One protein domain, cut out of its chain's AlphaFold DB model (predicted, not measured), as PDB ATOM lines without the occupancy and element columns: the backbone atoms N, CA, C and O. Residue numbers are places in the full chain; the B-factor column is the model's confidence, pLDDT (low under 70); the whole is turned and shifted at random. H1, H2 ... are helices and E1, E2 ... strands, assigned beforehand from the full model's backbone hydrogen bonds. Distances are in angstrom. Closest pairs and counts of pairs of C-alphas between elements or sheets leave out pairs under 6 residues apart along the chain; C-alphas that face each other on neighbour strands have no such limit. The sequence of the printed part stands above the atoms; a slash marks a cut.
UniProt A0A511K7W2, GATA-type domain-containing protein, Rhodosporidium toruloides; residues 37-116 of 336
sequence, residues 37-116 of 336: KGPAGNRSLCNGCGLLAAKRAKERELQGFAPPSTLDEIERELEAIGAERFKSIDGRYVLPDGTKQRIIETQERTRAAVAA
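This is residues 37 to 116 of the 336 residues of the protein "GATA-type domain-containing protein" of Rhodosporidium toruloides (UniProt A0A511K7W2). Three helices set at steep angles make this domain: H2 in the middle, H1 slanting away from its later part, and the longest helix, H3, leaving from its first residues as an arm whose end, residues 111 to 116, sticks out. The strand E1 leads straight into H1 and passes close to H3, while the long link of residues 87 to 98 folds back from the end of H2 to the start of H3. The printed part has 80 residues, with one named strand and three named helices in the order E1, H1, H2, H3, and its class is mostly helix. The whole is compact, with a radius of gyration of the C-alphas of 12.9 A, and the C-alphas span 44 by 32 by 23 A along their three main axes.

H3 is residues 99 to 115, 24.1 A from first to last C-alpha, with C-alpha 99 at (24.226, 143.638, 12.740) and C-alpha 115 at (23.417, 128.098, -5.719). H2 is residues 71 to 86, 22.3 A long, with C-alpha 71 at (15.464, 138.582, 9.341). H1 is residues 47 to 62, 22.9 A long. E1 is residues 41 to 46, 12.4 A long, with C-alpha 41 at (24.131, 131.397, 9.370).

H3 touches H2, with residues 100 to 104 of H3 and 71 to 75 of H2 alone; the closest C-alphas, those of Lys 100 and Glu 75, are 7.3 A apart. Their lines stand at a steep tilt of 57 degrees, opposite ways. H2 touches H1 with residues 81 to 85 of H2 and 49 to 53 of H1 alone, the closest C-alphas being those of Ile 81 and Ala 53, 6.4 A apart. These two stand at a steep tilt of 62 degrees, opposite ways. H1 and H3 are apart, and so are E1 and H2. The closest C-alphas of E1 and H3 are those of Gly 41 and Thr 106, 6.4 A apart. E1 and H1 meet only through their link, and E1 pairs with no named strand. Every O i to N i+4 pair is within hydrogen-bond range in H2 and H3; in H1, 11 of 12 are.

The two C-alphas farthest apart, those of Ile 89 and Ala 116, are 44.6 A apart, and Lys 37 and Ala 116, the first and last printed, have C-alphas 20.6 A apart. The printed part has no cut. The link from E1 to H1 is tight, that from H1 to H2 short with 8 residues, and that from H2 to H3 long with 12. Residues 111 to 116, of which 111 to 115 belong to H3, stand free. The mean pLDDT of the printed part is 94.1, and no printed residue is under 70.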
ATOM      1  N   LYS A  37      28.253 128.108  14.533       94.31
ATOM      2  CA  LYS A  37      27.015 128.359  13.777       94.31
ATOM      3  C   LYS A  37      26.002 129.079  14.675       94.31
ATOM      4  O   LYS A  37      25.863 128.720  15.839       94.31
ATOM      5  N   GLY A  38      25.305 130.060  14.112       94.75
ATOM      6  CA  GLY A  38      24.243 130.813  14.777       94.75
ATOM      7  C   GLY A  38      23.003 130.957  13.891       94.75
ATOM      8  O   GLY A  38      22.987 130.425  12.776       94.75
ATOM      9  N   PRO A  39      21.977 131.684  14.364       95.50
ATOM     10  CA  PRO A  39      20.722 131.876  13.631       95.50
ATOM     11  C   PRO A  39      20.926 132.655  12.320       95.50
ATOM     12  O   PRO A  39      20.278 132.370  11.322       95.50
ATOM     13  N   ALA A  40      21.911 133.558  12.272       92.94
ATOM     14  CA  ALA A  40      22.264 134.315  11.070       92.94
ATOM     15  C   ALA A  40      22.986 133.489   9.988       92.94
ATOM     16  O   ALA A  40      23.146 133.958   8.864       92.94
ATOM     17  N   GLY A  41      23.444 132.275  10.313       90.44
ATOM     18  CA  GLY A  41      24.131 131.397   9.370       90.44
ATOM     19  C   GLY A  41      25.383 130.731   9.935       90.44
ATOM     20  O   GLY A  41      25.659 130.728  11.143       90.44
ATOM     21  N   ASN A  42      26.151 130.120   9.034       88.75
ATOM     22  CA  ASN A  42      27.383 129.417   9.380       88.75
ATOM     23  C   ASN A  42      28.439 130.406   9.863       88.75
ATOM     24  O   ASN A  42      28.699 131.383   9.173       88.75
ATOM     25  N   ARG A  43      29.087 130.098  10.997       90.50
ATOM     26  CA  ARG A  43      30.148 130.934  11.580       90.50
ATOM     27  C   ARG A  43      29.691 132.384  11.736       90.50
ATOM     28  O   ARG A  43      30.267 133.269  11.138       90.50
ATOM     29  N   SER A  44      28.626 132.614  12.493       94.44
ATOM     30  CA  SER A  44      28.118 133.967  12.771       94.44
ATOM     31  C   SER A  44      28.353 134.398  14.219       94.44
ATOM     32  O   SER A  44      28.197 135.570  14.553       94.44
ATOM     33  N   LEU A  45      28.739 133.459  15.093       97.00
ATOM     34  CA  LEU A  45      28.875 133.680  16.529       97.00
ATOM     35  C   LEU A  45      30.250 133.245  17.034       97.00
ATOM     36  O   LEU A  45      30.813 132.253  16.566       97.00
ATOM     37  N   CYS A  46      30.752 133.945  18.051       97.56
ATOM     38  CA  CYS A  46      31.916 133.499  18.810       97.56
ATOM     39  C   CYS A  46      31.606 132.246  19.645       97.56
ATOM     40  O   CYS A  46      30.446 131.839  19.773       97.56
ATOM     41  N   ASN A  47      32.632 131.657  20.266       97.81
ATOM     42  CA  ASN A  47      32.488 130.431  21.052       97.81
ATOM     43  C   ASN A  47      31.416 130.570  22.150       97.81
ATOM     44  O   ASN A  47      30.502 129.754  22.262       97.81
ATOM     45  N   GLY A  48      31.473 131.663  22.912       97.94
ATOM     46  CA  GLY A  48      30.549 131.898  24.015       97.94
ATOM     47  C   GLY A  48      29.099 132.141  23.577       97.94
ATOM     48  O   GLY A  48      28.184 131.556  24.152       97.94
ATOM     49  N   CYS A  49      28.871 132.988  22.569       98.31
ATOM     50  CA  CYS A  49      27.514 133.258  22.075       98.31
ATOM     51  C   CYS A  49      26.930 132.033  21.356       98.31
ATOM     52  O   CYS A  49      25.746 131.737  21.494       98.31
ATOM     53  N   GLY A  50      27.766 131.286  20.630       97.88
ATOM     54  CA  GLY A  50      27.349 130.096  19.892       97.88
ATOM     55  C   GLY A  50      26.918 128.932  20.781       97.88
ATOM     56  O   GLY A  50      26.002 128.201  20.416       97.88
ATOM     57  N   LEU A  51      27.531 128.760  21.957       97.81
ATOM     58  CA  LEU A  51      27.082 127.764  22.938       97.81
ATOM     59  C   LEU A  51      25.664 128.062  23.445       97.81
ATOM     60  O   LEU A  51      24.838 127.155  23.538       97.81
ATOM     61  N   LEU A  52      25.367 129.335  23.711       97.81
ATOM     62  CA  LEU A  52      24.049 129.766  24.174       97.81
ATOM     63  C   LEU A  52      22.994 129.639  23.067       97.81
ATOM     64  O   LEU A  52      21.912 129.110  23.299       97.81
ATOM     65  N   ALA A  53      23.350 130.014  21.835       97.94
ATOM     66  CA  ALA A  53      22.505 129.797  20.664       97.94
ATOM     67  C   ALA A  53      22.164 128.312  20.458       97.94
ATOM     68  O   ALA A  53      21.019 127.976  20.180       97.94
ATOM     69  N   ALA A  54      23.133 127.405  20.636       97.50
ATOM     70  CA  ALA A  54      22.900 125.965  20.514       97.50
ATOM     71  C   ALA A  54      21.935 125.433  21.587       97.50
ATOM     72  O   ALA A  54      21.076 124.606  21.279       97.50
ATOM     73  N   LYS A  55      22.039 125.931  22.827       97.56
ATOM     74  CA  LYS A  55      21.083 125.625  23.901       97.56
ATOM     75  C   LYS A  55      19.665 126.070  23.512       97.56
ATOM     76  O   LYS A  55      18.758 125.243  23.529       97.56
ATOM     77  N   ARG A  56      19.494 127.323  23.070       96.69
ATOM     78  CA  ARG A  56      18.186 127.869  22.649       96.69
ATOM     79  C   ARG A  56      17.611 127.158  21.423       96.69
ATOM     80  O   ARG A  56      16.412 126.904  21.361       96.69
ATOM     81  N   ALA A  57      18.455 126.784  20.463       96.56
ATOM     82  CA  ALA A  57      18.039 126.003  19.300       96.56
ATOM     83  C   ALA A  57      17.502 124.620  19.706       96.56
ATOM     84  O   ALA A  57      16.479 124.188  19.184       96.56
ATOM     85  N   LYS A  58      18.146 123.955  20.675       96.94
ATOM     86  CA  LYS A  58      17.676 122.673  21.220       96.94
ATOM     87  C   LYS A  58      16.350 122.819  21.971       96.94
ATOM     88  O   LYS A  58      15.461 121.995  21.799       96.94
ATOM     89  N   GLU A  59      16.206 123.855  22.795       96.31
ATOM     90  CA  GLU A  59      14.947 124.143  23.503       96.31
ATOM     91  C   GLU A  59      13.793 124.381  22.523       96.31
ATOM     92  O   GLU A  59      12.703 123.844  22.700       96.31
ATOM     93  N   ARG A  60      14.060 125.116  21.443       95.06
ATOM     94  CA  ARG A  60      13.103 125.363  20.363       95.06
ATOM     95  C   ARG A  60      12.676 124.082  19.644       95.06
ATOM     96  O   ARG A  60      11.489 123.886  19.404       95.06
ATOM     97  N   GLU A  61      13.635 123.221  19.315       95.44
ATOM     98  CA  GLU A  61      13.375 121.930  18.673       95.44
ATOM     99  C   GLU A  61      12.506 121.031  19.563       95.44
ATOM    100  O   GLU A  61      11.544 120.437  19.081       95.44
ATOM    101  N   LEU A  62      12.777 120.999  20.874       96.50
ATOM    102  CA  LEU A  62      11.955 120.268  21.848       96.50
ATOM    103  C   LEU A  62      10.522 120.808  21.940       96.50
ATOM    104  O   LEU A  62       9.597 120.047  22.211       96.50
ATOM    105  N   GLN A  63      10.336 122.103  21.699       95.94
ATOM    106  CA  GLN A  63       9.023 122.745  21.645       95.94
ATOM    107  C   GLN A  63       8.338 122.618  20.270       95.94
ATOM    108  O   GLN A  63       7.218 123.091  20.104       95.94
ATOM    109  N   GLY A  64       8.983 121.990  19.280       95.44
ATOM    110  CA  GLY A  64       8.424 121.804  17.938       95.44
ATOM    111  C   GLY A  64       8.406 123.067  17.071       95.44
ATOM    112  O   GLY A  64       7.721 123.100  16.050       95.44
ATOM    113  N   PHE A  65       9.152 124.108  17.442       94.94
ATOM    114  CA  PHE A  65       9.234 125.336  16.655       94.94
ATOM    115  C   PHE A  65      10.296 125.224  15.553       94.94
ATOM    116  O   PHE A  65      11.404 124.727  15.765       94.94
ATOM    117  N   ALA A  66       9.973 125.745  14.370       94.12
ATOM    118  CA  ALA A  66      10.907 125.826  13.253       94.12
ATOM    119  C   ALA A  66      12.091 126.772  13.566       94.12
ATOM    120  O   ALA A  66      11.937 127.727  14.339       94.12
ATOM    121  N   PRO A  67      13.282 126.541  12.976       92.69
ATOM    122  CA  PRO A  67      14.396 127.479  13.093       92.69
ATOM    123  C   PRO A  67      13.997 128.864  12.556       92.69
ATOM    124  O   PRO A  67      13.187 128.932  11.628       92.69
ATOM    125  N   PRO A  68      14.565 129.957  13.104       94.12
ATOM    126  CA  PRO A  68      14.270 131.303  12.615       94.12
ATOM    127  C   PRO A  68      14.621 131.390  11.126       94.12
ATOM    128  O   PRO A  68      15.701 130.965  10.701       94.12
ATOM    129  N   SER A  69      13.705 131.915  10.325       91.19
ATOM    130  CA  SER A  69      13.891 132.001   8.872       91.19
ATOM    131  C   SER A  69      13.825 133.432   8.356       91.19
ATOM    132  O   SER A  69      14.472 133.752   7.355       91.19
ATOM    133  N   THR A  70      13.097 134.305   9.051       95.75
ATOM    134  CA  THR A  70      12.984 135.722   8.703       95.75
ATOM    135  C   THR A  70      14.094 136.542   9.364       95.75
ATOM    136  O   THR A  70      14.656 136.144  10.386       95.75
ATOM    137  N   LEU A  71      14.434 137.698   8.782       94.94
ATOM    138  CA  LEU A  71      15.464 138.582   9.341       94.94
ATOM    139  C   LEU A  71      15.101 139.046  10.758       94.94
ATOM    140  O   LEU A  71      15.949 138.985  11.645       94.94
ATOM    141  N   ASP A  72      13.839 139.410  10.990       96.12
ATOM    142  CA  ASP A  72      13.381 139.903  12.293       96.12
ATOM    143  C   ASP A  72      13.356 138.789  13.357       96.12
ATOM    144  O   ASP A  72      13.666 139.023  14.526       96.12
ATOM    145  N   GLU A  73      13.058 137.541  12.971       96.31
ATOM    146  CA  GLU A  73      13.190 136.388  13.874       96.31
ATOM    147  C   GLU A  73      14.643 136.134  14.275       96.31
ATOM    148  O   GLU A  73      14.909 135.816  15.437       96.31
ATOM    149  N   ILE A  74      15.570 136.260  13.319       96.62
ATOM    150  CA  ILE A  74      17.005 136.100  13.562       96.62
ATOM    151  C   ILE A  74      17.500 137.210  14.495       96.62
ATOM    152  O   ILE A  74      18.212 136.909  15.451       96.62
ATOM    153  N   GLU A  75      17.117 138.466  14.253       96.75
ATOM    154  CA  GLU A  75      17.462 139.608  15.110       96.75
ATOM    155  C   GLU A  75      16.975 139.396  16.539       96.75
ATOM    156  O   GLU A  75      17.786 139.392  17.466       96.75
ATOM    157  N   ARG A  76      15.688 139.083  16.717       96.62
ATOM    158  CA  ARG A  76      15.100 138.813  18.036       96.62
ATOM    159  C   ARG A  76      15.797 137.666  18.769       96.62
ATOM    160  O   ARG A  76      15.922 137.680  19.992       96.62
ATOM    161  N   GLU A  77      16.252 136.646  18.046       96.69
ATOM    162  CA  GLU A  77      17.010 135.558  18.659       96.69
ATOM    163  C   GLU A  77      18.419 135.982  19.079       96.69
ATOM    164  O   GLU A  77      18.868 135.602  20.161       96.69
ATOM    165  N   LEU A  78      19.110 136.783  18.266       97.06
ATOM    166  CA  LEU A  78      20.410 137.344  18.631       97.06
ATOM    167  C   LEU A  78      20.295 138.280  19.841       97.06
ATOM    168  O   LEU A  78      21.140 138.210  20.736       97.06
ATOM    169  N   GLU A  79      19.237 139.090  19.913       96.94
ATOM    170  CA  GLU A  79      18.913 139.917  21.081       96.94
ATOM    171  C   GLU A  79      18.690 139.056  22.323       96.94
ATOM    172  O   GLU A  79      19.288 139.316  23.364       96.94
ATOM    173  N   ALA A  80      17.903 137.981  22.217       96.38
ATOM    174  CA  ALA A  80      17.663 137.070  23.334       96.38
ATOM    175  C   ALA A  80      18.954 136.387  23.821       96.38
ATOM    176  O   ALA A  80      19.167 136.248  25.027       96.38
ATOM    177  N   ILE A  81      19.844 135.997  22.901       97.19
ATOM    178  CA  ILE A  81      21.171 135.458  23.238       97.19
ATOM    179  C   ILE A  81      22.004 136.512  23.972       97.19
ATOM    180  O   ILE A  81      22.648 136.194  24.972       97.19
ATOM    181  N   GLY A  82      22.008 137.755  23.491       97.12
ATOM    182  CA  GLY A  82      22.714 138.854  24.142       97.12
ATOM    183  C   GLY A  82      22.162 139.157  25.535       97.12
ATOM    184  O   GLY A  82      22.932 139.244  26.491       97.12
ATOM    185  N   ALA A  83      20.840 139.211  25.681       96.81
ATOM    186  CA  ALA A  83      20.167 139.455  26.952       96.81
ATOM    187  C   ALA A  83      20.498 138.371  27.989       96.81
ATOM    188  O   ALA A  83      20.878 138.702  29.114       96.81
ATOM    189  N   GLU A  84      20.444 137.090  27.600       96.00
ATOM    190  CA  GLU A  84      20.796 135.960  28.473       96.00
ATOM    191  C   GLU A  84      22.297 135.955  28.813       96.00
ATOM    192  O   GLU A  84      22.675 135.741  29.965       96.00
ATOM    193  N   ARG A  85      23.172 136.237  27.837       96.31
ATOM    194  CA  ARG A  85      24.630 136.224  28.034       96.31
ATOM    195  C   ARG A  85      25.112 137.346  28.946       96.31
ATOM    196  O   ARG A  85      25.954 137.104  29.809       96.31
ATOM    197  N   PHE A  86      24.634 138.562  28.714       96.44
ATOM    198  CA  PHE A  86      25.102 139.760  29.409       96.44
ATOM    199  C   PHE A  86      24.256 140.113  30.629       96.44
ATOM    200  O   PHE A  86      24.577 141.080  31.313       96.44
ATOM    201  N   LYS A  87      23.221 139.314  30.934       93.88
ATOM    202  CA  LYS A  87      22.302 139.532  32.060       93.88
ATOM    203  C   LYS A  87      21.771 140.967  32.067       93.88
ATOM    204  O   LYS A  87      21.843 141.652  33.085       93.88
ATOM    205  N   SER A  88      21.301 141.429  30.907       91.50
ATOM    206  CA  SER A  88      20.775 142.790  30.792       91.50
ATOM    207  C   SER A  88      19.632 142.975  31.789       91.50
ATOM    208  O   SER A  88      18.699 142.172  31.803       91.50
ATOM    209  N   ILE A  89      19.732 144.005  32.634       85.38
ATOM    210  CA  ILE A  89      18.821 144.241  33.765       85.38
ATOM    211  C   ILE A  89      17.383 144.419  33.265       85.38
ATOM    212  O   ILE A  89      16.457 143.849  33.831       85.38
ATOM    213  N   ASP A  90      17.216 145.115  32.142       89.19
ATOM    214  CA  ASP A  90      15.906 145.394  31.549       89.19
ATOM    215  C   ASP A  90      15.391 144.246  30.666       89.19
ATOM    216  O   ASP A  90      14.381 144.382  29.974       89.19
ATOM    217  N   GLY A  91      16.129 143.131  30.586       87.75
ATOM    218  CA  GLY A  91      15.850 142.027  29.662       87.75
ATOM    219  C   GLY A  91      15.992 142.396  28.180       87.75
ATOM    220  O   GLY A  91      15.817 141.539  27.316       87.75
ATOM    221  N   ARG A  92      16.337 143.650  27.868       91.56
ATOM    222  CA  ARG A  92      16.590 144.142  26.513       91.56
ATOM    223  C   ARG A  92      18.084 144.234  26.274       91.56
ATOM    224  O   ARG A  92      18.806 144.865  27.041       91.56
ATOM    225  N   TYR A  93      18.545 143.606  25.206       96.38
ATOM    226  CA  TYR A  93      19.910 143.746  24.726       96.38
ATOM    227  C   TYR A  93      19.872 144.400  23.357       96.38
ATOM    228  O   TYR A  93      19.179 143.911  22.470       96.38
ATOM    229  N   VAL A  94      20.607 145.497  23.197       96.56
ATOM    230  CA  VAL A  94      20.729 146.183  21.911       96.56
ATOM    231  C   VAL A  94      21.884 145.550  21.150       96.56
ATOM    232  O   VAL A  94      23.009 145.495  21.650       96.56
ATOM    233  N   LEU A  95      21.596 145.035  19.956       96.75
ATOM    234  CA  LEU A  95      22.625 144.476  19.090       96.75
ATOM    235  C   LEU A  95      23.588 145.576  18.613       96.75
ATOM    236  O   LEU A  95      23.161 146.711  18.412       96.75
ATOM    237  N   PRO A  96      24.867 145.244  18.366       96.25
ATOM    238  CA  PRO A  96      25.820 146.188  17.798       96.25
ATOM    239  C   PRO A  96      25.345 146.743  16.456       96.25
ATOM    240  O   PRO A  96      24.706 146.032  15.667       96.25
ATOM    241  N   ASP A  97      25.748 147.968  16.140       94.69
ATOM    242  CA  ASP A  97      25.389 148.605  14.876       94.69
ATOM    243  C   ASP A  97      25.842 147.776  13.661       94.69
ATOM    244  O   ASP A  97      26.827 147.018  13.682       94.69
ATOM    245  N   GLY A  98      25.052 147.856  12.591       94.19
ATOM    246  CA  GLY A  98      25.281 147.102  11.357       94.19
ATOM    247  C   GLY A  98      25.029 145.593  11.468       94.19
ATOM    248  O   GLY A  98      25.265 144.870  10.500       94.19
ATOM    249  N   THR A  99      24.528 145.078  12.602       94.62
ATOM    250  CA  THR A  99      24.226 143.638  12.740       94.62
ATOM    251  C   THR A  99      23.230 143.168  11.683       94.62
ATOM    252  O   THR A  99      23.475 142.150  11.038       94.62
ATOM    253  N   LYS A 100      22.177 143.950  11.419       94.69
ATOM    254  CA  LYS A 100      21.184 143.673  10.369       94.69
ATOM    255  C   LYS A 100      21.821 143.474   8.991       94.69
ATOM    256  O   LYS A 100      21.567 142.476   8.322       94.69
ATOM    257  N   GLN A 101      22.721 144.376   8.600       94.31
ATOM    258  CA  GLN A 101      23.439 144.300   7.322       94.31
ATOM    259  C   GLN A 101      24.335 143.055   7.246       94.31
ATOM    260  O   GLN A 101      24.309 142.339   6.246       94.31
ATOM    261  N   ARG A 102      25.052 142.721   8.328       92.25
ATOM    262  CA  ARG A 102      25.881 141.503   8.391       92.25
ATOM    263  C   ARG A 102      25.061 140.217   8.275       92.25
ATOM    264  O   ARG A 102      25.534 139.240   7.686       92.25
ATOM    265  N   ILE A 103      23.846 140.189   8.832       93.75
ATOM    266  CA  ILE A 103      22.928 139.048   8.681       93.75
ATOM    267  C   ILE A 103      22.545 138.890   7.209       93.75
ATOM    268  O   ILE A 103      22.655 137.783   6.680       93.75
ATOM    269  N   ILE A 104      22.150 139.981   6.545       94.12
ATOM    270  CA  ILE A 104      21.783 139.985   5.120       94.12
ATOM    271  C   ILE A 104      22.941 139.452   4.273       94.12
ATOM    272  O   ILE A 104      22.771 138.460   3.565       94.12
ATOM    273  N   GLU A 105      24.141 140.008   4.437       91.44
ATOM    274  CA  GLU A 105      25.326 139.581   3.686       91.44
ATOM    275  C   GLU A 105      25.658 138.098   3.939       91.44
ATOM    276  O   GLU A 105      26.022 137.341   3.036       91.44
ATOM    277  N   THR A 106      25.500 137.626   5.177       89.56
ATOM    278  CA  THR A 106      25.740 136.217   5.521       89.56
ATOM    279  C   THR A 106      24.716 135.285   4.873       89.56
ATOM    280  O   THR A 106      25.083 134.206   4.390       89.56
ATOM    281  N   GLN A 107      23.450 135.695   4.817       90.12
ATOM    282  CA  GLN A 107      22.392 134.953   4.132       90.12
ATOM    283  C   GLN A 107      22.625 134.930   2.621       90.12
ATOM    284  O   GLN A 107      22.540 133.862   2.014       90.12
ATOM    285  N   GLU A 108      23.004 136.053   2.019       91.19
ATOM    286  CA  GLU A 108      23.348 136.146   0.597       91.19
ATOM    287  C   GLU A 108      24.550 135.273   0.244       91.19
ATOM    288  O   GLU A 108      24.458 134.454  -0.671       91.19
ATOM    289  N   ARG A 109      25.638 135.333   1.022       88.25
ATOM    290  CA  ARG A 109      26.801 134.444   0.846       88.25
ATOM    291  C   ARG A 109      26.416 132.974   0.971       88.25
ATOM    292  O   ARG A 109      26.911 132.139   0.214       88.25
ATOM    293  N   THR A 110      25.523 132.642   1.902       85.62
ATOM    294  CA  THR A 110      25.037 131.267   2.081       85.62
ATOM    295  C   THR A 110      24.191 130.822   0.889       85.62
ATOM    296  O   THR A 110      24.426 129.736   0.359       85.62
ATOM    297  N   ARG A 111      23.260 131.661   0.422       88.38
ATOM    298  CA  ARG A 111      22.436 131.404  -0.768       88.38
ATOM    299  C   ARG A 111      23.297 131.253  -2.017       88.38
ATOM    300  O   ARG A 111      23.151 130.260  -2.720       88.38
ATOM    301  N   ALA A 112      24.256 132.151  -2.234       88.94
ATOM    302  CA  ALA A 112      25.207 132.079  -3.337       88.94
ATOM    303  C   ALA A 112      26.071 130.811  -3.264       88.94
ATOM    304  O   ALA A 112      26.291 130.154  -4.275       88.94
ATOM    305  N   ALA A 113      26.522 130.404  -2.073       86.00
ATOM    306  CA  ALA A 113      27.284 129.168  -1.900       86.00
ATOM    307  C   ALA A 113      26.451 127.902  -2.151       86.00
ATOM    308  O   ALA A 113      27.001 126.896  -2.603       86.00
ATOM    309  N   VAL A 114      25.152 127.929  -1.840       86.19
ATOM    310  CA  VAL A 114      24.218 126.841  -2.161       86.19
ATOM    311  C   VAL A 114      23.921 126.818  -3.661       86.19
ATOM    312  O   VAL A 114      23.990 125.744  -4.246       86.19
ATOM    313  N   ALA A 115      23.679 127.972  -4.284       88.44
ATOM    314  CA  ALA A 115      23.417 128.098  -5.719       88.44
ATOM    315  C   ALA A 115      24.636 127.734  -6.583       88.44
ATOM    316  O   ALA A 115      24.499 127.093  -7.617       88.44
ATOM    317  N   ALA A 116      25.846 128.083  -6.140       85.12
ATOM    318  CA  ALA A 116      27.089 127.759  -6.838       85.12
ATOM    319  C   ALA A 116      27.507 126.287  -6.701       85.12
ATOM    320  O   ALA A 116      28.522 125.885  -7.275       85.12
TER     321      ALA A 116